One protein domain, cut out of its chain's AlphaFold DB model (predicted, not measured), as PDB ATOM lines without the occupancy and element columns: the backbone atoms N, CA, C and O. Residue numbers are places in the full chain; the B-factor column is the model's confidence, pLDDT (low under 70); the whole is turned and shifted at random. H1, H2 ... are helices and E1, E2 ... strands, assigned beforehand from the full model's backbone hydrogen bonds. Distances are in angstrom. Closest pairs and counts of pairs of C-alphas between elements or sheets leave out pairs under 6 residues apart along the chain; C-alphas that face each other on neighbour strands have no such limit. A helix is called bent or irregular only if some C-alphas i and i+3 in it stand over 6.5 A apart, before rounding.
ATOM      1  N   TYR A  10     -26.685  37.676 -28.994       92.31
ATOM      2  CA  TYR A  10     -27.058  36.513 -28.198       92.31
ATOM      3  C   TYR A  10     -25.848  36.079 -27.384       92.31
ATOM      4  O   TYR A  10     -24.790  35.776 -27.939       92.31
ATOM      5  N   PHE A  11     -25.986  36.081 -26.065       95.12
ATOM      6  CA  PHE A  11     -24.910  35.739 -25.150       95.12
ATOM      7  C   PHE A  11     -25.267  34.504 -24.333       95.12
ATOM      8  O   PHE A  11     -26.293  34.476 -23.656       95.12
ATOM      9  N   LEU A  12     -24.391  33.500 -24.374       94.94
ATOM     10  CA  LEU A  12     -24.504  32.299 -23.555       94.94
ATOM     11  C   LEU A  12     -23.809  32.516 -22.204       94.94
ATOM     12  O   LEU A  12     -22.576  32.493 -22.092       94.94
ATOM     13  N   SER A  13     -24.622  32.728 -21.183       96.00
ATOM     14  CA  SER A  13     -24.255  32.819 -19.774       96.00
ATOM     15  C   SER A  13     -24.470  31.478 -19.049       96.00
ATOM     16  O   SER A  13     -24.833  30.482 -19.672       96.00
ATOM     17  N   SER A  14     -24.228  31.431 -17.738       94.38
ATOM     18  CA  SER A  14     -24.464  30.245 -16.898       94.38
ATOM     19  C   SER A  14     -25.419  30.568 -15.753       94.38
ATOM     20  O   SER A  14     -25.520  31.713 -15.317       94.38
ATOM     21  N   GLY A  15     -26.124  29.552 -15.261       92.44
ATOM     22  CA  GLY A  15     -27.002  29.634 -14.099       92.44
ATOM     23  C   GLY A  15     -26.254  29.912 -12.797       92.44
ATOM     24  O   GLY A  15     -26.874  30.371 -11.847       92.44
ATOM     25  N   GLY A  16     -24.931  29.738 -12.752       92.38
ATOM     26  CA  GLY A  16     -24.105  30.116 -11.607       92.38
ATOM     27  C   GLY A  16     -24.236  31.593 -11.220       92.38
ATOM     28  O   GLY A  16     -24.157  31.915 -10.040       92.38
ATOM     29  N   VAL A  17     -24.537  32.491 -12.169       95.06
ATOM     30  CA  VAL A  17     -24.794  33.917 -11.862       95.06
ATOM     31  C   VAL A  17     -26.062  34.127 -11.029       95.06
ATOM     32  O   VAL A  17     -26.203  35.152 -10.372       95.06
ATOM     33  N   LEU A  18     -26.991  33.167 -11.057       94.25
ATOM     34  CA  LEU A  18     -28.214  33.188 -10.258       94.25
ATOM     35  C   LEU A  18     -27.947  32.822  -8.799       94.25
ATOM     36  O   LEU A  18     -28.786  33.095  -7.951       94.25
ATOM     37  N   LEU A  19     -26.802  32.197  -8.517       91.50
ATOM     38  CA  LEU A  19     -26.369  31.818  -7.172       91.50
ATOM     39  C   LEU A  19     -25.599  32.947  -6.472       91.50
ATOM     40  O   LEU A  19     -25.145  32.764  -5.347       91.50
ATOM     41  N   LEU A  20     -25.417  34.092  -7.138       90.19
ATOM     42  CA  LEU A  20     -24.797  35.272  -6.549       90.19
ATOM     43  C   LEU A  20     -25.784  35.945  -5.584       90.19
ATOM     44  O   LEU A  20     -26.918  36.242  -5.959       90.19
ATOM     45  N   GLY A  21     -25.333  36.216  -4.356       86.25
ATOM     46  CA  GLY A  21     -26.143  36.782  -3.272       86.25
ATOM     47  C   GLY A  21     -26.583  35.744  -2.231       86.25
ATOM     48  O   GLY A  21     -26.232  34.572  -2.312       86.25
ATOM     49  N   GLU A  22     -27.349  36.185  -1.230       83.88
ATOM     50  CA  GLU A  22     -27.812  35.316  -0.129       83.88
ATOM     51  C   GLU A  22     -28.873  34.299  -0.575       83.88
ATOM     52  O   GLU A  22     -28.990  33.208  -0.010       83.88
ATOM     53  N   HIS A  23     -29.656  34.650  -1.598       86.19
ATOM     54  CA  HIS A  23     -30.760  33.840  -2.096       86.19
ATOM     55  C   HIS A  23     -30.662  33.651  -3.611       86.19
ATOM     56  O   HIS A  23     -30.596  34.650  -4.338       86.19
ATOM     57  N   PRO A  24     -30.722  32.398  -4.104       86.00
ATOM     58  CA  PRO A  24     -30.727  32.127  -5.532       86.00
ATOM     59  C   PRO A  24     -31.866  32.848  -6.264       86.00
ATOM     60  O   PRO A  24     -33.031  32.760  -5.875       86.00
ATOM     61  N   GLN A  25     -31.542  33.525  -7.363       89.75
ATOM     62  CA  GLN A  25     -32.531  34.146  -8.240       89.75
ATOM     63  C   GLN A  25     -33.149  33.109  -9.179       89.75
ATOM     64  O   GLN A  25     -32.470  32.511 -10.005       89.75
ATOM     65  N   VAL A  26     -34.463  32.909  -9.094       87.12
ATOM     66  CA  VAL A  26     -35.161  31.898  -9.913       87.12
ATOM     67  C   VAL A  26     -35.735  32.499 -11.201       87.12
ATOM     68  O   VAL A  26     -35.897  31.812 -12.210       87.12
ATOM     69  N   TYR A  27     -36.011  33.803 -11.191       91.00
ATOM     70  CA  TYR A  27     -36.660  34.492 -12.301       91.00
ATOM     71  C   TYR A  27     -35.662  34.964 -13.368       91.00
ATOM     72  O   TYR A  27     -34.512  35.277 -13.047       91.00
ATOM     73  N   PRO A  28     -36.090  35.068 -14.640       92.69
ATOM     74  CA  PRO A  28     -35.275  35.592 -15.734       92.69
ATOM     75  C   PRO A  28     -35.146  37.122 -15.642       92.69
ATOM     76  O   PRO A  28     -35.677  37.875 -16.456       92.69
ATOM     77  N   VAL A  29     -34.445  37.591 -14.610       93.44
ATOM     78  CA  VAL A  29     -34.218  39.011 -14.322       93.44
ATOM     79  C   VAL A  29     -32.727  39.339 -14.262       93.44
ATOM     80  O   VAL A  29     -31.861  38.456 -14.246       93.44
ATOM     81  N   SER A  30     -32.419  40.635 -14.253       94.62
ATOM     82  CA  SER A  30     -31.051  41.119 -14.079       94.62
ATOM     83  C   SER A  30     -30.497  40.731 -12.709       94.62
ATOM     84  O   SER A  30     -31.159  40.919 -11.694       94.62
ATOM     85  N   VAL A  31     -29.249  40.264 -12.693       95.62
ATOM     86  CA  VAL A  31     -28.472  39.976 -11.474       95.62
ATOM     87  C   VAL A  31     -27.351  40.996 -11.246       95.62
ATOM     88  O   VAL A  31     -26.412  40.747 -10.497       95.62
ATOM     89  N   ALA A  32     -27.423  42.164 -11.892       95.31
ATOM     90  CA  ALA A  32     -26.353  43.167 -11.861       95.31
ATOM     91  C   ALA A  32     -26.034  43.710 -10.455       95.31
ATOM     92  O   ALA A  32     -24.953  44.246 -10.248       95.31
ATOM     93  N   GLN A  33     -26.964  43.582  -9.505       95.19
ATOM     94  CA  GLN A  33     -26.776  44.001  -8.112       95.19
ATOM     95  C   GLN A  33     -26.009  42.984  -7.252       95.19
ATOM     96  O   GLN A  33     -25.588  43.321  -6.152       95.19
ATOM     97  N   TYR A  34     -25.837  41.752  -7.735       94.62
ATOM     98  CA  TYR A  34     -25.186  40.673  -6.998       94.62
ATOM     99  C   TYR A  34     -23.776  40.455  -7.544       94.62
ATOM    100  O   TYR A  34     -23.575  39.640  -8.442       94.62
ATOM    101  N   SER A  35     -22.808  41.226  -7.051       92.56
ATOM    102  CA  SER A  35     -21.419  41.103  -7.498       92.56
ATOM    103  C   SER A  35     -20.803  39.765  -7.059       92.56
ATOM    104  O   SER A  35     -21.056  39.312  -5.940       92.56
ATOM    105  N   PRO A  36     -19.990  39.121  -7.915       93.31
ATOM    106  CA  PRO A  36     -19.216  37.941  -7.541       93.31
ATOM    107  C   PRO A  36     -18.119  38.289  -6.514       93.31
ATOM    108  O   PRO A  36     -17.720  39.451  -6.429       93.31
ATOM    109  N   PRO A  37     -17.582  37.294  -5.782       90.19
ATOM    110  CA  PRO A  37     -16.405  37.483  -4.937       90.19
ATOM    111  C   PRO A  37     -15.197  38.021  -5.720       90.19
ATOM    112  O   PRO A  37     -14.922  37.579  -6.839       90.19
ATOM    113  N   GLU A  38     -14.455  38.949  -5.116       89.19
ATOM    114  CA  GLU A  38     -13.261  39.575  -5.714       89.19
ATOM    115  C   GLU A  38     -11.967  38.782  -5.457       89.19
ATOM    116  O   GLU A  38     -10.922  39.088  -6.024       89.19
ATOM    117  N   ASP A  39     -12.038  37.726  -4.646       88.56
ATOM    118  CA  ASP A  39     -10.916  36.846  -4.287       88.56
ATOM    119  C   ASP A  39     -10.501  35.872  -5.408       88.56
ATOM    120  O   ASP A  39      -9.570  35.085  -5.249       88.56
ATOM    121  N   GLY A  40     -11.198  35.902  -6.548       82.19
ATOM    122  CA  GLY A  40     -10.943  35.032  -7.694       82.19
ATOM    123  C   GLY A  40     -11.468  33.600  -7.542       82.19
ATOM    124  O   GLY A  40     -11.394  32.836  -8.508       82.19
ATOM    125  N   SER A  41     -12.069  33.245  -6.401       82.75
ATOM    126  CA  SER A  41     -12.589  31.896  -6.116       82.75
ATOM    127  C   SER A  41     -13.626  31.424  -7.138       82.75
ATOM    128  O   SER A  41     -13.733  30.231  -7.423       82.75
ATOM    129  N   ASN A  42     -14.365  32.362  -7.741       85.69
ATOM    130  CA  ASN A  42     -15.401  32.072  -8.726       85.69
ATOM    131  C   ASN A  42     -15.210  32.831 -10.050       85.69
ATOM    132  O   ASN A  42     -16.154  33.388 -10.616       85.69
ATOM    133  N   GLY A  43     -13.978  32.843 -10.570       90.38
ATOM    134  CA  GLY A  43     -13.620  33.578 -11.790       90.38
ATOM    135  C   GLY A  43     -14.489  33.256 -13.017       90.38
ATOM    136  O   GLY A  43     -14.805  34.148 -13.806       90.38
ATOM    137  N   TYR A  44     -14.950  32.007 -13.167       89.88
ATOM    138  CA  TYR A  44     -15.862  31.637 -14.255       89.88
ATOM    139  C   TYR A  44     -17.206  32.369 -14.148       89.88
ATOM    140  O   TYR A  44     -17.594  33.057 -15.097       89.88
ATOM    141  N   VAL A  45     -17.901  32.267 -13.007       92.94
ATOM    142  CA  VAL A  45     -19.189  32.954 -12.805       92.94
ATOM    143  C   VAL A  45     -18.993  34.466 -12.846       92.94
ATOM    144  O   VAL A  45     -19.792  35.156 -13.477       92.94
ATOM    145  N   ALA A  46     -17.897  34.974 -12.279       94.81
ATOM    146  CA  ALA A  46     -17.562  36.390 -12.328       94.81
ATOM    147  C   ALA A  46     -17.435  36.908 -13.768       94.81
ATOM    148  O   ALA A  46     -17.992  37.954 -14.102       94.81
ATOM    149  N   SER A  47     -16.783  36.145 -14.654       95.75
ATOM    150  CA  SER A  47     -16.661  36.506 -16.072       95.75
ATOM    151  C   SER A  47     -18.015  36.543 -16.793       95.75
ATOM    152  O   SER A  47     -18.271  37.451 -17.588       95.75
ATOM    153  N   LYS A  48     -18.913  35.591 -16.490       96.75
ATOM    154  CA  LYS A  48     -20.268  35.547 -17.056       96.75
ATOM    155  C   LYS A  48     -21.111  36.711 -16.552       96.75
ATOM    156  O   LYS A  48     -21.720  37.404 -17.364       96.75
ATOM    157  N   TRP A  49     -21.081  36.975 -15.249       97.19
ATOM    158  CA  TRP A  49     -21.757  38.114 -14.634       97.19
ATOM    159  C   TRP A  49     -21.278  39.448 -15.220       97.19
ATOM    160  O   TRP A  49     -22.099  40.267 -15.633       97.19
ATOM    161  N   ALA A  50     -19.964  39.648 -15.346       97.38
ATOM    162  CA  ALA A  50     -19.401  40.878 -15.900       97.38
ATOM    163  C   ALA A  50     -19.847  41.099 -17.355       97.38
ATOM    164  O   ALA A  50     -20.243  42.207 -17.725       97.38
ATOM    165  N   ALA A  51     -19.841  40.040 -18.171       97.81
ATOM    166  CA  ALA A  51     -20.344  40.088 -19.540       97.81
ATOM    167  C   ALA A  51     -21.846  40.412 -19.594       97.81
ATOM    168  O   ALA A  51     -22.255  41.240 -20.410       97.81
ATOM    169  N   GLU A  52     -22.660  39.830 -18.704       97.69
ATOM    170  CA  GLU A  52     -24.070  40.198 -18.583       97.69
ATOM    171  C   GLU A  52     -24.216  41.686 -18.264       97.69
ATOM    172  O   GLU A  52     -24.854  42.401 -19.029       97.69
ATOM    173  N   VAL A  53     -23.611  42.185 -17.185       97.25
ATOM    174  CA  VAL A  53     -23.708  43.600 -16.783       97.25
ATOM    175  C   VAL A  53     -23.277  44.533 -17.915       97.25
ATOM    176  O   VAL A  53     -23.968  45.509 -18.220       97.25
ATOM    177  N   TYR A  54     -22.178  44.205 -18.597       96.88
ATOM    178  CA  TYR A  54     -21.688  44.971 -19.737       96.88
ATOM    179  C   TYR A  54     -22.714  45.033 -20.876       96.88
ATOM    180  O   TYR A  54     -23.040  46.118 -21.365       96.88
ATOM    181  N   LEU A  55     -23.269  43.887 -21.278       95.62
ATOM    182  CA  LEU A  55     -24.257  43.811 -22.353       95.62
ATOM    183  C   LEU A  55     -25.583  44.480 -21.974       95.62
ATOM    184  O   LEU A  55     -26.183  45.153 -22.809       95.62
ATOM    185  N   GLN A  56     -26.012  44.383 -20.714       94.75
ATOM    186  CA  GLN A  56     -27.191  45.097 -20.220       94.75
ATOM    187  C   GLN A  56     -26.999  46.620 -20.310       94.75
ATOM    188  O   GLN A  56     -27.899  47.344 -20.746       94.75
ATOM    189  N   ASN A  57     -25.817  47.120 -19.942       94.19
ATOM    190  CA  ASN A  57     -25.480  48.538 -20.060       94.19
ATOM    191  C   ASN A  57     -25.394  48.978 -21.528       94.19
ATOM    192  O   ASN A  57     -25.871  50.061 -21.878       94.19
ATOM    193  N   ALA A  58     -24.851  48.130 -22.405       91.94
ATOM    194  CA  ALA A  58     -24.824  48.371 -23.843       91.94
ATOM    195  C   ALA A  58     -26.238  48.417 -24.445       91.94
ATOM    196  O   ALA A  58     -26.523  49.324 -25.227       91.94
ATOM    197  N   ALA A  59     -27.141  47.517 -24.044       90.75
ATOM    198  CA  ALA A  59     -28.545  47.544 -24.456       90.75
ATOM    199  C   ALA A  59     -29.206  48.874 -24.061       90.75
ATOM    200  O   ALA A  59     -29.751  49.570 -24.913       90.75
ATOM    201  N   LYS A  60     -29.047  49.308 -22.803       90.31
ATOM    202  CA  LYS A  60     -29.604  50.581 -22.310       90.31
ATOM    203  C   LYS A  60     -29.040  51.803 -23.044       90.31
ATOM    204  O   LYS A  60     -29.794  52.674 -23.473       90.31
ATOM    205  N   ARG A  61     -27.711  51.883 -23.190       91.44
ATOM    206  CA  ARG A  61     -27.018  53.074 -23.715       91.44
ATOM    207  C   ARG A  61     -27.034  53.157 -25.239       91.44
ATOM    208  O   ARG A  61     -27.151  54.245 -25.792       91.44
ATOM    209  N   LEU A  62     -26.876  52.025 -25.920       90.25
ATOM    210  CA  LEU A  62     -26.723  51.954 -27.377       90.25
ATOM    211  C   LEU A  62     -27.993  51.451 -28.080       90.25
ATOM    212  O   LEU A  62     -28.041  51.453 -29.314       90.25
ATOM    213  N   ARG A  63     -29.019  51.047 -27.312       87.94
ATOM    214  CA  ARG A  63     -30.281  50.467 -27.804       87.94
ATOM    215  C   ARG A  63     -30.015  49.296 -28.748       87.94
ATOM    216  O   ARG A  63     -30.474  49.314 -29.886       87.94
ATOM    217  N   ILE A  64     -29.139  48.379 -28.341       87.94
ATOM    218  CA  ILE A  64     -28.806  47.165 -29.103       87.94
ATOM    219  C   ILE A  64     -29.680  46.033 -28.560       87.94
ATOM    220  O   ILE A  64     -29.735  45.891 -27.338       87.94
ATOM    221  N   PRO A  65     -30.318  45.220 -29.421       89.62
ATOM    222  CA  PRO A  65     -31.036  44.039 -28.962       89.62
ATOM    223  C   PRO A  65     -30.065  43.055 -28.300       89.62
ATOM    224  O   PRO A  65     -29.048  42.686 -28.892       89.62
ATOM    225  N   VAL A  66     -30.361  42.645 -27.069       91.69
ATOM    226  CA  VAL A  66     -29.525  41.723 -26.294       91.69
ATOM    227  C   VAL A  66     -30.401  40.621 -25.720       91.69
ATOM    228  O   VAL A  66     -31.358  40.901 -25.000       91.69
ATOM    229  N   CYS A  67     -30.027  39.372 -25.987       93.12
ATOM    230  CA  CYS A  67     -30.600  38.202 -25.341       93.12
ATOM    231  C   CYS A  67     -29.517  37.460 -24.554       93.12
ATOM    232  O   CYS A  67     -28.467  37.107 -25.093       93.12
ATOM    233  N   ILE A  68     -29.764  37.243 -23.268       95.38
ATOM    234  CA  ILE A  68     -28.877  36.539 -22.348       95.38
ATOM    235  C   ILE A  68     -29.505  35.181 -22.044       95.38
ATOM    236  O   ILE A  68     -30.541  35.085 -21.387       95.38
ATOM    237  N   HIS A  69     -28.856  34.124 -22.516       95.50
ATOM    238  CA  HIS A  69     -29.262  32.741 -22.308       95.50
ATOM    239  C   HIS A  69     -28.479  32.168 -21.134       95.50
ATOM    240  O   HIS A  69     -27.261  32.061 -21.220       95.50
ATOM    241  N   ARG A  70     -29.144  31.779 -20.049       95.81
ATOM    242  CA  ARG A  70     -28.505  31.121 -18.901       95.81
ATOM    243  C   ARG A  70     -28.810  29.635 -18.938       95.81
ATOM    244  O   ARG A  70     -29.978  29.253 -18.959       95.81
ATOM    245  N   THR A  71     -27.781  28.799 -18.924       95.00
ATOM    246  CA  THR A  71     -27.950  27.355 -18.744       95.00
ATOM    247  C   THR A  71     -28.112  27.039 -17.263       95.00
ATOM    248  O   THR A  71     -27.249  27.393 -16.468       95.00
ATOM    249  N   THR A  72     -29.218  26.419 -16.866       93.31
ATOM    250  CA  THR A  72     -29.520  26.131 -15.458       93.31
ATOM    251  C   THR A  72     -29.419  24.634 -15.159       93.31
ATOM    252  O   THR A  72     -29.547  23.817 -16.083       93.31
ATOM    253  N   PRO A  73     -29.234  24.259 -13.880       90.81
ATOM    254  CA  PRO A  73     -29.242  22.863 -13.465       90.81
ATOM    255  C   PRO A  73     -30.486  22.106 -13.920       90.81
ATOM    256  O   PRO A  73     -31.552  22.689 -14.152       90.81
ATOM    257  N   CYS A  74     -30.335  20.793 -14.050       89.88
ATOM    258  CA  CYS A  74     -31.426  19.909 -14.403       89.88
ATOM    259  C   CYS A  74     -32.429  19.787 -13.246       89.88
ATOM    260  O   CYS A  74     -32.079  19.938 -12.068       89.88
ATOM    261  N   SER A  75     -33.688  19.491 -13.576       83.25
ATOM    262  CA  SER A  75     -34.703  19.186 -12.568       83.25
ATOM    263  C   SER A  75     -34.340  17.908 -11.801       83.25
ATOM    264  O   SER A  75     -33.616  17.046 -12.296       83.25
ATOM    265  N   GLN A  76     -34.847  17.759 -10.575       76.38
ATOM    266  CA  GLN A  76     -34.532  16.590  -9.740       76.38
ATOM    267  C   GLN A  76     -35.016  15.262 -10.350       76.38
ATOM    268  O   GLN A  76     -34.453  14.216 -10.052       76.38
ATOM    269  N   ASN A  77     -36.007  15.308 -11.244       79.69
ATOM    270  CA  ASN A  77     -36.608  14.130 -11.877       79.69
ATOM    271  C   ASN A  77     -35.949  13.767 -13.219       79.69
ATOM    272  O   ASN A  77     -36.561  13.098 -14.052       79.69
ATOM    273  N   SER A  78     -34.734  14.255 -13.474       85.44
ATOM    274  CA  SER A  78     -34.014  13.976 -14.712       85.44
ATOM    275  C   SER A  78     -33.670  12.500 -14.842       85.44
ATOM    276  O   SER A  78     -33.217  11.885 -13.877       85.44
ATOM    277  N   THR A  79     -33.798  11.956 -16.046       88.94
ATOM    278  CA  THR A  79     -33.384  10.590 -16.354       88.94
ATOM    279  C   THR A  79     -32.192  10.608 -17.298       88.94
ATOM    280  O   THR A  79     -32.090  11.458 -18.184       88.94
ATOM    281  N   ILE A  80     -31.273   9.662 -17.113       91.12
ATOM    282  CA  ILE A  80     -30.189   9.447 -18.070       91.12
ATOM    283  C   ILE A  80     -30.769   8.713 -19.286       91.12
ATOM    284  O   ILE A  80     -31.328   7.627 -19.117       91.12
ATOM    285  N   PRO A  81     -30.647   9.266 -20.508       91.38
ATOM    286  CA  PRO A  81     -31.128   8.606 -21.712       91.38
ATOM    287  C   PRO A  81     -30.488   7.229 -21.909       91.38
ATOM    288  O   PRO A  81     -29.291   7.041 -21.667       91.38
ATOM    289  N   ALA A  82     -31.279   6.275 -22.403       89.88
ATOM    290  CA  ALA A  82     -30.784   4.947 -22.746       89.88
ATOM    291  C   ALA A  82     -29.597   5.044 -23.721       89.88
ATOM    292  O   ALA A  82     -29.619   5.826 -24.671       89.88
ATOM    293  N   GLY A  83     -28.541   4.270 -23.466       89.56
ATOM    294  CA  GLY A  83     -27.327   4.267 -24.283       89.56
ATOM    295  C   GLY A  83     -26.380   5.454 -24.070       89.56
ATOM    296  O   GLY A  83     -25.285   5.443 -24.630       89.56
ATOM    297  N   MET A  84     -26.724   6.465 -23.256       91.06
ATOM    298  CA  MET A  84     -25.799   7.573 -22.976       91.06
ATOM    299  C   MET A  84     -24.536   7.079 -22.272       91.06
ATOM    300  O   MET A  84     -23.435   7.429 -22.682       91.06
ATOM    301  N   LEU A  85     -24.680   6.253 -21.235       91.31
ATOM    302  CA  LEU A  85     -23.530   5.725 -20.501       91.31
ATOM    303  C   LEU A  85     -22.664   4.815 -21.383       91.31
ATOM    304  O   LEU A  85     -21.440   4.926 -21.356       91.31
ATOM    305  N   ASP A  86     -23.290   3.997 -22.233       90.88
ATOM    306  CA  ASP A  86     -22.586   3.170 -23.219       90.88
ATOM    307  C   ASP A  86     -21.834   4.034 -24.237       90.88
ATOM    308  O   ASP A  86     -20.712   3.718 -24.631       90.88
ATOM    309  N   ASN A  87     -22.414   5.172 -24.632       90.06
ATOM    310  CA  ASN A  87     -21.750   6.144 -25.490       90.06
ATOM    311  C   ASN A  87     -20.524   6.763 -24.802       90.06
ATOM    312  O   ASN A  87     -19.491   6.913 -25.445       90.06
ATOM    313  N   ILE A  88     -20.594   7.076 -23.501       89.94
ATOM    314  CA  ILE A  88     -19.427   7.568 -22.747       89.94
ATOM    315  C   ILE A  88     -18.308   6.520 -22.791       89.94
ATOM    316  O   ILE A  88     -17.178   6.865 -23.126       89.94
ATOM    317  N   VAL A  89     -18.608   5.243 -22.530       90.06
ATOM    318  CA  VAL A  89     -17.615   4.154 -22.630       90.06
ATOM    319  C   VAL A  89     -17.039   4.065 -24.042       90.06
ATOM    320  O   VAL A  89     -15.822   4.092 -24.211       90.06
ATOM    321  N   ARG A  90     -17.898   4.016 -25.065       90.31
ATOM    322  CA  ARG A  90     -17.482   3.934 -26.471       90.31
ATOM    323  C   ARG A  90     -16.536   5.069 -26.849       90.31
ATOM    324  O   ARG A  90     -15.515   4.822 -27.484       90.31
ATOM    325  N   LEU A  91     -16.874   6.299 -26.467       90.06
ATOM    326  CA  LEU A  91     -16.065   7.471 -26.781       90.06
ATOM    327  C   LEU A  91     -14.734   7.444 -26.021       90.06
ATOM    328  O   LEU A  91     -13.708   7.729 -26.631       90.06
ATOM    329  N   SER A  92     -14.723   7.026 -24.749       89.75
ATOM    330  CA  SER A  92     -13.478   6.798 -23.995       89.75
ATOM    331  C   SER A  92     -12.563   5.800 -24.697       89.75
ATOM    332  O   SER A  92     -11.359   6.034 -24.794       89.75
ATOM    333  N   THR A  93     -13.127   4.718 -25.242       89.38
ATOM    334  CA  THR A  93     -12.364   3.725 -26.004       89.38
ATOM    335  C   THR A  93     -11.808   4.293 -27.302       89.38
ATOM    336  O   THR A  93     -10.651   4.047 -27.630       89.38
ATOM    337  N   GLN A  94     -12.598   5.091 -28.023       89.75
ATOM    338  CA  GLN A  94     -12.168   5.720 -29.275       89.75
ATOM    339  C   GLN A  94     -11.018   6.711 -29.076       89.75
ATOM    340  O   GLN A  94     -10.109   6.751 -29.899       89.75
ATOM    341  N   ILE A  95     -11.040   7.493 -27.992       89.44
ATOM    342  CA  ILE A  95      -9.970   8.454 -27.683       89.44
ATOM    343  C   ILE A  95      -8.839   7.849 -26.838       89.44
ATOM    344  O   ILE A  95      -7.915   8.574 -26.469       89.44
ATOM    345  N   GLN A  96      -8.937   6.557 -26.503       90.31
ATOM    346  CA  GLN A  96      -8.021   5.821 -25.625       90.31
ATOM    347  C   GLN A  96      -7.717   6.559 -24.310       90.31
ATOM    348  O   GLN A  96      -6.582   6.571 -23.827       90.31
ATOM    349  N   ALA A  97      -8.740   7.201 -23.736       89.75
ATOM    350  CA  ALA A  97      -8.616   7.954 -22.497       89.75
ATOM    351  C   ALA A  97      -9.887   7.869 -21.645       89.75
ATOM    352  O   ALA A  97     -11.003   8.034 -22.144       89.75
ATOM    353  N   PHE A  98      -9.705   7.678 -20.341       88.12
ATOM    354  CA  PHE A  98     -10.781   7.638 -19.356       88.12
ATOM    355  C   PHE A  98     -10.834   8.917 -18.519       88.12
ATOM    356  O   PHE A  98      -9.785   9.500 -18.220       88.12
ATOM    357  N   PRO A  99     -12.034   9.347 -18.082       86.69
ATOM    358  CA  PRO A  99     -12.139  10.396 -17.085       86.69
ATOM    359  C   PRO A  99     -11.622   9.875 -15.737       86.69
ATOM    360  O   PRO A  99     -12.105   8.869 -15.217       86.69
ATOM    361  N   ALA A 100     -10.644  10.566 -15.163       83.25
ATOM    362  CA  ALA A 100     -10.215  10.379 -13.788       83.25
ATOM    363  C   ALA A 100     -11.327  10.886 -12.859       83.25
ATOM    364  O   ALA A 100     -11.723  12.052 -12.938       83.25
ATOM    365  N   LEU A 101     -11.843   9.992 -12.016       77.50
ATOM    366  CA  LEU A 101     -12.902  10.287 -11.043       77.50
ATOM    367  C   LEU A 101     -12.375  10.315  -9.603       77.50
ATOM    368  O   LEU A 101     -13.111  10.703  -8.705       77.50
ATOM    369  N   ASP A 102     -11.116   9.928  -9.398       72.56
ATOM    370  CA  ASP A 102     -10.504   9.774  -8.075       72.56
ATOM    371  C   ASP A 102     -10.470  11.117  -7.310       72.56
ATOM    372  O   ASP A 102     -10.703  11.151  -6.105       72.56
ATOM    373  N   ASP A 103     -10.308  12.229  -8.037       69.69
ATOM    374  CA  ASP A 103     -10.255  13.592  -7.489       69.69
ATOM    375  C   ASP A 103     -11.560  14.383  -7.676       69.69
ATOM    376  O   ASP A 103     -11.592  15.591  -7.437       69.69
ATOM    377  N   TRP A 104     -12.636  13.753  -8.166       78.56
ATOM    378  CA  TRP A 104     -13.886  14.439  -8.500       78.56
ATOM    379  C   TRP A 104     -15.102  13.685  -7.971       78.56
ATOM    380  O   TRP A 104     -15.497  12.645  -8.500       78.56
ATOM    381  N   THR A 105     -15.757  14.262  -6.963       83.12
ATOM    382  CA  THR A 105     -17.040  13.771  -6.456       83.12
ATOM    383  C   THR A 105     -18.109  14.819  -6.706       83.12
ATOM    384  O   THR A 105     -17.971  15.975  -6.321       83.12
ATOM    385  N   GLY A 106     -19.195  14.431  -7.365       87.44
ATOM    386  CA  GLY A 106     -20.270  15.365  -7.677       87.44
ATOM    387  C   GLY A 106     -21.159  14.922  -8.822       87.44
ATOM    388  O   GLY A 106     -21.237  13.731  -9.154       87.44
ATOM    389  N   SER A 107     -21.823  15.913  -9.413       90.38
ATOM    390  CA  SER A 107     -22.704  15.760 -10.565       90.38
ATOM    391  C   SER A 107     -22.454  16.824 -11.630       90.38
ATOM    392  O   SER A 107     -22.043  17.950 -11.338       90.38
ATOM    393  N   LEU A 108     -22.704  16.438 -12.877       91.06
ATOM    394  CA  LEU A 108     -22.752  17.322 -14.029       91.06
ATOM    395  C   LEU A 108     -24.185  17.399 -14.531       91.06
ATOM    396  O   LEU A 108     -24.837  16.368 -14.711       91.06
ATOM    397  N   ASP A 109     -24.635  18.608 -14.832       93.12
ATOM    398  CA  ASP A 109     -25.826  18.818 -15.633       93.12
ATOM    399  C   ASP A 109     -25.408  19.026 -17.090       93.12
ATOM    400  O   ASP A 109     -24.604  19.903 -17.429       93.12
ATOM    401  N   LEU A 110     -25.949  18.187 -17.962       92.56
ATOM    402  CA  LEU A 110     -25.633  18.137 -19.375       92.56
ATOM    403  C   LEU A 110     -26.767  18.735 -20.195       92.56
ATOM    404  O   LEU A 110     -27.954  18.452 -19.980       92.56
ATOM    405  N   MET A 111     -26.371  19.522 -21.189       92.88
ATOM    406  CA  MET A 111     -27.273  20.111 -22.158       92.88
ATOM    407  C   MET A 111     -26.962  19.614 -23.563       92.88
ATOM    408  O   MET A 111     -25.813  19.641 -23.999       92.88
ATOM    409  N   SER A 112     -27.997  19.170 -24.271       92.75
ATOM    410  CA  SER A 112     -27.912  18.799 -25.680       92.75
ATOM    411  C   SER A 112     -27.502  20.017 -26.504       92.75
ATOM    412  O   SER A 112     -28.157  21.063 -26.455       92.75
ATOM    413  N   VAL A 113     -26.422  19.873 -27.275       92.12
ATOM    414  CA  VAL A 113     -25.932  20.917 -28.188       92.12
ATOM    415  C   VAL A 113     -27.012  21.264 -29.206       92.12
ATOM    416  O   VAL A 113     -27.262  22.433 -29.482       92.12
ATOM    417  N   ASP A 114     -27.685  20.243 -29.722       92.38
ATOM    418  CA  ASP A 114     -28.744  20.385 -30.707       92.38
ATOM    419  C   ASP A 114     -29.979  21.094 -30.122       92.38
ATOM    420  O   ASP A 114     -30.470  22.059 -30.709       92.38
ATOM    421  N   SER A 115     -30.433  20.703 -28.925       91.06
ATOM    422  CA  SER A 115     -31.563  21.369 -28.265       91.06
ATOM    423  C   SER A 115     -31.242  22.834 -27.969       91.06
ATOM    424  O   SER A 115     -32.073  23.710 -28.208       91.06
ATOM    425  N   MET A 116     -30.022  23.117 -27.503       92.50
ATOM    426  CA  MET A 116     -29.587  24.487 -27.252       92.50
ATOM    427  C   MET A 116     -29.504  25.301 -28.547       92.50
ATOM    428  O   MET A 116     -29.965  26.440 -28.580       92.50
ATOM    429  N   ALA A 117     -28.973  24.727 -29.629       92.38
ATOM    430  CA  ALA A 117     -28.914  25.388 -30.929       92.38
ATOM    431  C   ALA A 117     -30.317  25.743 -31.445       92.38
ATOM    432  O   ALA A 117     -30.545  26.877 -31.861       92.38
ATOM    433  N   ARG A 118     -31.286  24.823 -31.348       91.44
ATOM    434  CA  ARG A 118     -32.686  25.104 -31.709       91.44
ATOM    435  C   ARG A 118     -33.288  26.224 -30.859       91.44
ATOM    436  O   ARG A 118     -33.936  27.112 -31.405       91.44
ATOM    437  N   ASN A 119     -33.039  26.216 -29.550       89.06
ATOM    438  CA  ASN A 119     -33.529  27.251 -28.640       89.06
ATOM    439  C   ASN A 119     -32.894  28.627 -28.893       89.06
ATOM    440  O   ASN A 119     -33.539  29.649 -28.679       89.06
ATOM    441  N   LEU A 120     -31.634  28.678 -29.330       88.81
ATOM    442  CA  LEU A 120     -30.992  29.930 -29.738       88.81
ATOM    443  C   LEU A 120     -31.637  30.490 -31.013       88.81
ATOM    444  O   LEU A 120     -31.845  31.695 -31.115       88.81
ATOM    445  N   LEU A 121     -31.978  29.615 -31.961       86.75
ATOM    446  CA  LEU A 121     -32.567  29.991 -33.248       86.75
ATOM    447  C   LEU A 121     -34.066  30.318 -33.177       86.75
ATOM    448  O   LEU A 121     -34.584  30.949 -34.097       86.75
ATOM    449  N   SER A 122     -34.772  29.904 -32.122       84.31
ATOM    450  CA  SER A 122     -36.206  30.180 -31.967       84.31
ATOM    451  C   SER A 122     -36.508  31.616 -31.529       84.31
ATOM    452  O   SER A 122     -37.640  32.074 -31.682       84.31
ATOM    453  N   ILE A 123     -35.516  32.340 -31.003       77.19
ATOM    454  CA  ILE A 123     -35.695  33.726 -30.572       77.19
ATOM    455  C   ILE A 123     -35.561  34.661 -31.781       77.19
ATOM    456  O   ILE A 123     -34.499  34.679 -32.409       77.19
ATOM    457  N   PRO A 124     -36.583  35.480 -32.091       71.81
ATOM    458  CA  PRO A 124     -36.590  36.317 -33.283       71.81
ATOM    459  C   PRO A 124     -35.383  37.251 -33.368       71.81
ATOM    460  O   PRO A 124     -35.047  37.945 -32.410       71.81
ATOM    461  N   PHE A 125     -34.796  37.343 -34.562       69.00
ATOM    462  CA  PHE A 125     -33.758  38.332 -34.874       69.00
ATOM    463  C   PHE A 125     -34.308  39.768 -34.944       69.00
ATOM    464  O   PHE A 125     -33.548  40.728 -34.829       69.00
ATOM    465  N   ASN A 126     -35.625  39.923 -35.110       67.94
ATOM    466  CA  ASN A 126     -36.303  41.211 -35.209       67.94
ATOM    467  C   ASN A 126     -37.017  41.528 -33.891       67.94
ATOM    468  O   ASN A 126     -38.196  41.227 -33.735       67.94
ATOM    469  N   MET A 127     -36.288  42.124 -32.949       68.50
ATOM    470  CA  MET A 127     -36.873  42.684 -31.727       68.50
ATOM    471  C   MET A 127     -37.473  44.066 -32.018       68.50
ATOM    472  O   MET A 127     -36.876  44.873 -32.735       68.50
ATOM    473  N   THR A 128     -38.637  44.349 -31.442       69.50
ATOM    474  CA  THR A 128     -39.273  45.673 -31.470       69.50
ATOM    475  C   THR A 128     -38.399  46.717 -30.769       69.50
ATOM    476  O   THR A 128     -37.561  46.391 -29.926       69.50
ATOM    477  N   GLU A 129     -38.591  48.007 -31.069       67.50
ATOM    478  CA  GLU A 129     -37.813  49.073 -30.416       67.50
ATOM    479  C   GLU A 129     -37.919  49.046 -28.886       67.50
ATOM    480  O   GLU A 129     -36.950  49.366 -28.195       67.50
ATOM    481  N   GLU A 130     -39.076  48.657 -28.351       68.19
ATOM    482  CA  GLU A 130     -39.306  48.558 -26.912       68.19
ATOM    483  C   GLU A 130     -38.499  47.406 -26.294       68.19
ATOM    484  O   GLU A 130     -37.836  47.593 -25.269       68.19
ATOM    485  N   GLU A 131     -38.430  46.267 -26.986       68.44
ATOM    486  CA  GLU A 131     -37.594  45.118 -26.625       68.44
ATOM    487  C   GLU A 131     -36.094  45.427 -26.753       68.44
ATOM    488  O   GLU A 131     -35.296  44.921 -25.975       68.44
ATOM    489  N   THR A 132     -35.672  46.333 -27.644       70.19
ATOM    490  CA  THR A 132     -34.246  46.718 -27.743       70.19
ATOM    491  C   THR A 132     -33.732  47.573 -26.576       70.19
ATOM    492  O   THR A 132     -32.522  47.779 -26.449       70.19
ATOM    493  N   ARG A 133     -34.624  48.108 -25.729       73.94
ATOM    494  CA  ARG A 133     -34.237  48.942 -24.573       73.94
ATOM    495  C   ARG A 133     -33.868  48.118 -23.348       73.94
ATOM    496  O   ARG A 133     -33.190  48.640 -22.459       73.94
ATOM    497  N   LYS A 134     -34.329  46.868 -23.275       84.31
ATOM    498  CA  LYS A 134     -34.092  45.985 -22.137       84.31
ATOM    499  C   LYS A 134     -33.542  44.644 -22.620       84.31
ATOM    500  O   LYS A 134     -34.059  44.081 -23.572       84.31
ATOM    501  N   PRO A 135     -32.508  44.117 -21.960       90.12
ATOM    502  CA  PRO A 135     -32.016  42.785 -22.261       90.12
ATOM    503  C   PRO A 135     -33.093  41.751 -21.915       90.12
ATOM    504  O   PRO A 135     -33.725  41.841 -20.860       90.12
ATOM    505  N   ILE A 136     -33.279  40.774 -22.797       91.56
ATOM    506  CA  ILE A 136     -34.136  39.612 -22.557       91.56
ATOM    507  C   ILE A 136     -33.290  38.545 -21.869       91.56
ATOM    508  O   ILE A 136     -32.192  38.241 -22.332       91.56
ATOM    509  N   PHE A 137     -33.796  37.962 -20.787       93.88
ATOM    510  CA  PHE A 137     -33.158  36.832 -20.118       93.88
ATOM    511  C   PHE A 137     -33.964  35.566 -20.385       93.88
ATOM    512  O   PHE A 137     -35.188  35.573 -20.277       93.88
ATOM    513  N   VAL A 138     -33.280  34.474 -20.717       93.88
ATOM    514  CA  VAL A 138     -33.912  33.178 -20.977       93.88
ATOM    515  C   VAL A 138     -33.150  32.097 -20.233       93.88
ATOM    516  O   VAL A 138     -31.930  32.000 -20.352       93.88
ATOM    517  N   HIS A 139     -33.865  31.282 -19.463       94.56
ATOM    518  CA  HIS A 139     -33.287  30.149 -18.750       94.56
ATOM    519  C   HIS A 139     -33.496  28.866 -19.559       94.56
ATOM    520  O   HIS A 139     -34.608  28.573 -19.994       94.56
ATOM    521  N   HIS A 140     -32.421  28.108 -19.749       93.88
ATOM    522  CA  HIS A 140     -32.419  26.818 -20.432       93.88
ATOM    523  C   HIS A 140     -32.083  25.750 -19.405       93.88
ATOM    524  O   HIS A 140     -30.935  25.654 -18.974       93.88
ATOM    525  N   ALA A 141     -33.072  24.959 -18.998       92.75
ATOM    526  CA  ALA A 141     -32.828  23.850 -18.089       92.75
ATOM    527  C   ALA A 141     -32.050  22.746 -18.810       92.75
ATOM    528  O   ALA A 141     -32.410  22.330 -19.918       92.75
ATOM    529  N   SER A 142     -30.983  22.274 -18.171       93.88
ATOM    530  CA  SER A 142     -30.259  21.078 -18.607       93.88
ATOM    531  C   SER A 142     -31.198  19.876 -18.642       93.88
ATOM    532  O   SER A 142     -32.197  19.852 -17.922       93.88
ATOM    533  N   GLN A 143     -30.902  18.883 -19.480       93.50
ATOM    534  CA  GLN A 143     -31.805  17.741 -19.679       93.50
ATOM    535  C   GLN A 143     -31.380  16.493 -18.914       93.50
ATOM    536  O   GLN A 143     -32.219  15.640 -18.642       93.50
ATOM    537  N   VAL A 144     -30.092  16.372 -18.590       93.56
ATOM    538  CA  VAL A 144     -29.551  15.161 -17.977       93.56
ATOM    539  C   VAL A 144     -28.648  15.533 -16.821       93.56
ATOM    540  O   VAL A 144     -27.792  16.397 -16.971       93.56
ATOM    541  N   LYS A 145     -28.804  14.848 -15.691       93.69
ATOM    542  CA  LYS A 145     -27.842  14.874 -14.595       93.69
ATOM    543  C   LYS A 145     -27.084  13.557 -14.569       93.69
ATOM    544  O   LYS A 145     -27.706  12.500 -14.621       93.69
ATOM    545  N   ILE A 146     -25.760  13.625 -14.498       91.44
ATOM    546  CA  ILE A 146     -24.902  12.449 -14.351       91.44
ATOM    547  C   ILE A 146     -23.931  12.644 -13.192       91.44
ATOM    548  O   ILE A 146     -23.269  13.673 -13.070       91.44
ATOM    549  N   SER A 147     -23.852  11.647 -12.322       91.12
ATOM    550  CA  SER A 147     -22.974  11.637 -11.157       91.12
ATOM    551  C   SER A 147     -21.649  10.921 -11.424       91.12
ATOM    552  O   SER A 147     -21.550  10.012 -12.251       91.12
ATOM    553  N   SER A 148     -20.628  11.286 -10.647       88.62
ATOM    554  CA  SER A 148     -19.369  10.527 -10.502       88.62
ATOM    555  C   SER A 148     -19.597   9.032 -10.300       88.62
ATOM    556  O   SER A 148     -18.943   8.218 -10.952       88.62
ATOM    557  N   HIS A 149     -20.575   8.662  -9.472       89.62
ATOM    558  CA  HIS A 149     -20.928   7.269  -9.222       89.62
ATOM    559  C   HIS A 149     -21.408   6.547 -10.490       89.62
ATOM    560  O   HIS A 149     -20.983   5.424 -10.759       89.62
ATOM    561  N   GLU A 150     -22.258   7.178 -11.304       91.75
ATOM    562  CA  GLU A 150     -22.763   6.575 -12.543       91.75
ATOM    563  C   GLU A 150     -21.665   6.395 -13.587       91.75
ATOM    564  O   GLU A 150     -21.572   5.312 -14.171       91.75
ATOM    565  N   ILE A 151     -20.806   7.404 -13.775       89.31
ATOM    566  CA  ILE A 151     -19.654   7.318 -14.688       89.31
ATOM    567  C   ILE A 151     -18.691   6.226 -14.204       89.31
ATOM    568  O   ILE A 151     -18.283   5.364 -14.981       89.31
ATOM    569  N   GLY A 152     -18.368   6.210 -12.909       88.94
ATOM    570  CA  GLY A 152     -17.455   5.230 -12.325       88.94
ATOM    571  C   GLY A 152     -17.982   3.803 -12.439       88.94
ATOM    572  O   GLY A 152     -17.233   2.898 -12.804       88.94
ATOM    573  N   ARG A 153     -19.284   3.603 -12.201       90.69
ATOM    574  CA  ARG A 153     -19.943   2.297 -12.325       90.69
ATOM    575  C   ARG A 153     -19.801   1.714 -13.729       90.69
ATOM    576  O   ARG A 153     -19.534   0.523 -13.846       90.69
ATOM    577  N   VAL A 154     -19.981   2.521 -14.778       90.00
ATOM    578  CA  VAL A 154     -19.919   2.015 -16.160       90.00
ATOM    579  C   VAL A 154     -18.501   1.870 -16.691       90.00
ATOM    580  O   VAL A 154     -18.272   1.026 -17.547       90.00
ATOM    581  N   MET A 155     -17.541   2.639 -16.169       86.56
ATOM    582  CA  MET A 155     -16.141   2.567 -16.601       86.56
ATOM    583  C   MET A 155     -15.352   1.454 -15.915       86.56
ATOM    584  O   MET A 155     -14.466   0.870 -16.537       86.56
ATOM    585  N   ARG A 156     -15.662   1.143 -14.648       87.44
ATOM    586  CA  ARG A 156     -14.887   0.203 -13.823       87.44
ATOM    587  C   ARG A 156     -14.593  -1.139 -14.512       87.44
ATOM    588  O   ARG A 156     -13.413  -1.483 -14.565       87.44
ATOM    589  N   PRO A 157     -15.570  -1.847 -15.119       87.75
ATOM    590  CA  PRO A 157     -15.291  -3.135 -15.757       87.75
ATOM    591  C   PRO A 157     -14.260  -3.020 -16.883       87.75
ATOM    592  O   PRO A 157     -13.412  -3.885 -17.052       87.75
ATOM    593  N   TYR A 158     -14.294  -1.926 -17.641       84.62
ATOM    594  CA  TYR A 158     -13.396  -1.706 -18.770       84.62
ATOM    595  C   TYR A 158     -11.969  -1.362 -18.331       84.62
ATOM    596  O   TYR A 158     -11.006  -1.772 -18.978       84.62
ATOM    597  N   VAL A 159     -11.830  -0.645 -17.215       80.56
ATOM    598  CA  VAL A 159     -10.527  -0.379 -16.592       80.56
ATOM    599  C   VAL A 159      -9.921  -1.677 -16.043       80.56
ATOM    600  O   VAL A 159      -8.737  -1.928 -16.255       80.56
ATOM    601  N   GLU A 160     -10.731  -2.520 -15.395       81.88
ATOM    602  CA  GLU A 160     -10.308  -3.803 -14.812       81.88
ATOM    603  C   GLU A 160      -9.967  -4.866 -15.875       81.88
ATOM    604  O   GLU A 160      -9.012  -5.619 -15.703       81.88
ATOM    605  N   LEU A 161     -10.679  -4.897 -17.009       79.31
ATOM    606  CA  LEU A 161     -10.497  -5.867 -18.105       79.31
ATOM    607  C   LEU A 161      -9.300  -5.577 -19.035       79.31
ATOM    608  O   LEU A 161      -9.236  -6.088 -20.152       79.31
ATOM    609  N   GLY A 162      -8.329  -4.775 -18.597       63.75
ATOM    610  CA  GLY A 162      -7.070  -4.587 -19.327       63.75
ATOM    611  C   GLY A 162      -7.022  -3.382 -20.267       63.75
ATOM    612  O   GLY A 162      -5.991  -3.161 -20.897       63.75
ATOM    613  N   MET A 163      -8.051  -2.523 -20.297       72.62
ATOM    614  CA  MET A 163      -7.909  -1.177 -20.883       72.62
ATOM    615  C   MET A 163      -7.259  -0.175 -19.909       72.62
ATOM    616  O   MET A 163      -7.281   1.032 -20.138       72.62
ATOM    617  N   GLY A 164      -6.638  -0.661 -18.828       62.91
ATOM    618  CA  GLY A 164      -5.903   0.144 -17.849       62.91
ATOM    619  C   GLY A 164      -4.679   0.888 -18.405       62.91
ATOM    620  O   GLY A 164      -4.147   1.753 -17.719       62.91
ATOM    621  N   GLY A 165      -4.251   0.593 -19.640       75.56
ATOM    622  CA  GLY A 165      -3.211   1.349 -20.348       75.56
ATOM    623  C   GLY A 165      -3.687   2.668 -20.973       75.56
ATOM    624  O   GLY A 165      -2.867   3.406 -21.514       75.56
ATOM    625  N   PHE A 166      -4.988   2.967 -20.942       87.00
ATOM    626  CA  PHE A 166      -5.527   4.226 -21.466       87.00
ATOM    627  C   PHE A 166      -5.168   5.412 -20.568       87.00
ATOM    628  O   PHE A 166      -5.097   5.289 -19.344       87.00
ATOM    629  N   GLU A 167      -4.970   6.585 -21.180       88.19
ATOM    630  CA  GLU A 167      -4.652   7.819 -20.451       88.19
ATOM    631  C   GLU A 167      -5.803   8.137 -19.479       88.19
ATOM    632  O   GLU A 167      -6.959   8.249 -19.890       88.19
ATOM    633  N   LYS A 168      -5.515   8.325 -18.189       86.69
ATOM    634  CA  LYS A 168      -6.485   8.913 -17.257       86.69
ATOM    635  C   LYS A 168      -6.348  10.433 -17.300       86.69
ATOM    636  O   LYS A 168      -5.282  10.970 -17.014       86.69
ATOM    637  N   ILE A 169      -7.421  11.132 -17.655       87.38
ATOM    638  CA  ILE A 169      -7.450  12.598 -17.784       87.38
ATOM    639  C   ILE A 169      -8.586  13.203 -16.976       87.38
ATOM    640  O   ILE A 169      -9.594  12.548 -16.748       87.38
ATOM    641  N   SER A 170      -8.474  14.474 -16.581       83.88
ATOM    642  CA  SER A 170      -9.567  15.143 -15.867       83.88
ATOM    643  C   SER A 170     -10.874  15.105 -16.668       83.88
ATOM    644  O   SER A 170     -10.865  15.206 -17.897       83.88
ATOM    645  N   LEU A 171     -12.012  14.999 -15.974       81.69
ATOM    646  CA  LEU A 171     -13.335  14.902 -16.599       81.69
ATOM    647  C   LEU A 171     -13.602  16.039 -17.600       81.69
ATOM    648  O   LEU A 171     -14.077  15.794 -18.704       81.69
ATOM    649  N   LEU A 172     -13.222  17.277 -17.271       78.75
ATOM    650  CA  LEU A 172     -13.375  18.416 -18.184       78.75
ATOM    651  C   LEU A 172     -12.492  18.295 -19.436       78.75
ATOM    652  O   LEU A 172     -12.950  18.610 -20.534       78.75
ATOM    653  N   LYS A 173     -11.250  17.807 -19.299       84.50
ATOM    654  CA  LYS A 173     -10.364  17.536 -20.445       84.50
ATOM    655  C   LYS A 173     -10.933  16.407 -21.307       84.50
ATOM    656  O   LYS A 173     -10.881  16.502 -22.529       84.50
ATOM    657  N   TRP A 174     -11.504  15.377 -20.682       87.69
ATOM    658  CA  TRP A 174     -12.169  14.272 -21.372       87.69
ATOM    659  C   TRP A 174     -13.358  14.757 -22.206       87.69
ATOM    660  O   TRP A 174     -13.419  14.470 -23.399       87.69
ATOM    661  N   ILE A 175     -14.241  15.573 -21.618       82.19
ATOM    662  CA  ILE A 175     -15.382  16.170 -22.328       82.19
ATOM    663  C   ILE A 175     -14.894  17.048 -23.488       82.19
ATOM    664  O   ILE A 175     -15.417  16.946 -24.594       82.19
ATOM    665  N   GLY A 176     -13.856  17.863 -23.274       81.75
ATOM    666  CA  GLY A 176     -13.289  18.729 -24.315       81.75
ATOM    667  C   GLY A 176     -12.638  17.980 -25.484       81.75
ATOM    668  O   GLY A 176     -12.703  18.451 -26.617       81.75
ATOM    669  N   LYS A 177     -12.043  16.802 -25.245       81.88
ATOM    670  CA  LYS A 177     -11.500  15.934 -26.309       81.88
ATOM    671  C   LYS A 177     -12.598  15.251 -27.140       81.88
ATOM    672  O   LYS A 177     -12.308  14.700 -28.200       81.88
ATOM    673  N   ASN A 178     -13.842  15.262 -26.672       75.56
ATOM    674  CA  ASN A 178     -14.905  14.421 -27.194       75.56
ATOM    675  C   ASN A 178     -15.937  15.210 -28.018       75.56
ATOM    676  O   ASN A 178     -17.038  15.519 -27.562       75.56
ATOM    677  N   ALA A 179     -15.600  15.488 -29.279       64.88
ATOM    678  CA  ALA A 179     -16.483  16.204 -30.205       64.88
ATOM    679  C   ALA A 179     -17.772  15.428 -30.574       64.88
ATOM    680  O   ALA A 179     -18.712  16.017 -31.105       64.88
ATOM    681  N   GLY A 180     -17.835  14.120 -30.294       74.88
ATOM    682  CA  GLY A 180     -18.958  13.244 -30.643       74.88
ATOM    683  C   GLY A 180     -20.002  13.060 -29.538       74.88
ATOM    684  O   GLY A 180     -20.973  12.332 -29.745       74.88
ATOM    685  N   PHE A 181     -19.824  13.678 -28.364       83.19
ATOM    686  CA  PHE A 181     -20.712  13.430 -27.224       83.19
ATOM    687  C   PHE A 181     -22.123  14.001 -27.424       83.19
ATOM    688  O   PHE A 181     -23.082  13.436 -26.911       83.19
ATOM    689  N   GLY A 182     -22.274  15.091 -28.186       88.12
ATOM    690  CA  GLY A 182     -23.571  15.729 -28.462       88.12
ATOM    691  C   GLY A 182     -24.157  16.531 -27.291       88.12
ATOM    692  O   GLY A 182     -25.178  17.201 -27.453       88.12
ATOM    693  N   TYR A 183     -23.488  16.520 -26.137       90.56
ATOM    694  CA  TYR A 183     -23.842  17.288 -24.948       90.56
ATOM    695  C   TYR A 183     -22.657  18.137 -24.482       90.56
ATOM    696  O   TYR A 183     -21.501  17.748 -24.650       90.56
ATOM    697  N   PHE A 184     -22.945  19.271 -23.850       89.94
ATOM    698  CA  PHE A 184     -21.961  20.083 -23.137       89.94
ATOM    699  C   PHE A 184     -22.346  20.227 -21.661       89.94
ATOM    700  O   PHE A 184     -23.510  20.061 -21.292       89.94
ATOM    701  N   VAL A 185     -21.362  20.536 -20.812       89.88
ATOM    702  CA  VAL A 185     -21.591  20.784 -19.380       89.88
ATOM    703  C   VAL A 185     -22.215  22.163 -19.211       89.88
ATOM    704  O   VAL A 185     -21.571  23.176 -19.484       89.88
ATOM    705  N   ALA A 186     -23.466  22.189 -18.769       90.81
ATOM    706  CA  ALA A 186     -24.238  23.405 -18.547       90.81
ATOM    707  C   ALA A 186     -24.105  23.929 -17.112       90.81
ATOM    708  O   ALA A 186     -24.070  25.145 -16.916       90.81
ATOM    709  N   SER A 187     -23.997  23.017 -16.143       88.31
ATOM    710  CA  SER A 187     -23.633  23.303 -14.755       88.31
ATOM    711  C   SER A 187     -22.925  22.116 -14.110       88.31
ATOM    712  O   SER A 187     -22.971  20.987 -14.607       88.31
ATOM    713  N   GLN A 188     -22.232  22.381 -13.007       87.62
ATOM    714  CA  GLN A 188     -21.629  21.340 -12.174       87.62
ATOM    715  C   GLN A 188     -21.802  21.679 -10.695       87.62
ATOM    716  O   GLN A 188     -21.704  22.846 -10.313       87.62
ATOM    717  N   ASP A 189     -22.001  20.647  -9.883       85.38
ATOM    718  CA  ASP A 189     -21.871  20.703  -8.426       85.38
ATOM    719  C   ASP A 189     -20.910  19.593  -8.020       85.38
ATOM    720  O   ASP A 189     -21.237  18.405  -8.125       85.38
ATOM    721  N   ALA A 190     -19.688  19.982  -7.671       81.69
ATOM    722  CA  ALA A 190     -18.622  19.035  -7.410       81.69
ATOM    723  C   ALA A 190     -17.651  19.512  -6.340       81.69
ATOM    724  O   ALA A 190     -17.294  20.687  -6.292       81.69
ATOM    725  N   SER A 191     -17.163  18.567  -5.546       78.75
ATOM    726  CA  SER A 191     -15.953  18.715  -4.757       78.75
ATOM    727  C   SER A 191     -14.767  18.131  -5.522       78.75
ATOM    728  O   SER A 191     -14.848  17.045  -6.105       78.75
ATOM    729  N   MET A 192     -13.661  18.871  -5.524       70.94
ATOM    730  CA  MET A 192     -12.375  18.404  -6.024       70.94
ATOM    731  C   MET A 192     -11.385  18.345  -4.868       70.94
ATOM    732  O   MET A 192     -11.238  19.320  -4.132       70.94
TER     733      MET A 192
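What this domain is: This is residues 10 to 192 of the 204 residues of the protein "NAD_binding_4 domain-containing protein" of Cadophora sp. DSE1049 (UniProt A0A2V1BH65). An elongated domain of two lobes: in one, a parallel sheet E1 E2 E5 has the long helix H2 over one face and H4 over the other, with short H1 beside the strands on the same face as H2; in the other, a twisted antiparallel sheet E6 E4 E8 adjoins a far end made of H3, H5, H6 and the small parallel pair E3 E7. E5 runs on into E6 at 56 degrees, linking the lobes, and E8 and E4 lie nearest the middle. The 183 printed residues, mixed in class, hold six named helices and eight named strands in the order E1 H1 H2 E2 H3 E3 E4 H4 E5 E6 H5 E7 H6 E8. The whole is only just compact, close to loose, with a radius of gyration of the C-alphas of 18.9 A and spans of 62 by 37 by 28 A.

Where its parts are: E1 is residues 10 to 14, starting at C-alpha 10 (-27.058, 36.513, -28.198); E2 is 66 to 72, 19.0 A, and E5 136 to 141, 16.4 A. H1 is 15 to 19, H2 43 to 62, 27.4 A, and H4 113 to 121. E4, 104 to 112, bends by 53 degrees at residue 107; E6 is 144 to 147; E8, 183 to 192, bends by 72 degrees at residue 189 and ends at C-alpha 192 (-12.375, 18.404, -6.024). H3 is 84 to 94, E3 97 to 100, H5 148 to 160, E7 167 to 170 and H6 171 to 177. H5 is irregular, but only just: C-alphas 154 and 157 are 6.9 A apart.

How they stand to each other: E2 is parallel to E1 (N 13 to O 69, 2.7 A) and to E5 (N 70 to O 138, 2.8 A). E1, H1, H2 and E2 form a strand-helix-strand unit, two parallel neighbour strands with helices between, its crossover right-handed. H2 lies over E1 and E2 at a height over the sheet of 9.7 A; H4, on the opposite face, lies over E2 at 9.8 A. This sheet and E6 E4 E8 form a sandwich, two sheets face to face, their facing parts 10.8 A centre to centre. E4 is antiparallel to E8 (N 109 to O 187, 2.9 A) and E6 (N 108 to O 146, 2.8 A). E3 and E7 are parallel (N 100 to O 169, 2.7 A). H5 touches H3 with residues 151 to 155 alone, closest C-alphas Met 155 and Val 89, 6.4 A. Every O i to N i+4 pair is within hydrogen-bond range in H2, H3, H4 and H6; H5 has 7 of 9, and H1 0 of 1 but 2 of 2 O i to N i+3 pairs.

The domain as a whole: The C-alphas farthest apart, of Glu 129 and Gly 162, are 62.8 A apart. The printed part has no cut; the links H1 to H2, E2 to H3 and H4 to E5 are long. Mean pLDDT of the printed part is 87.5, under 70 at 103, 125 to 131, 162, 164 and 179.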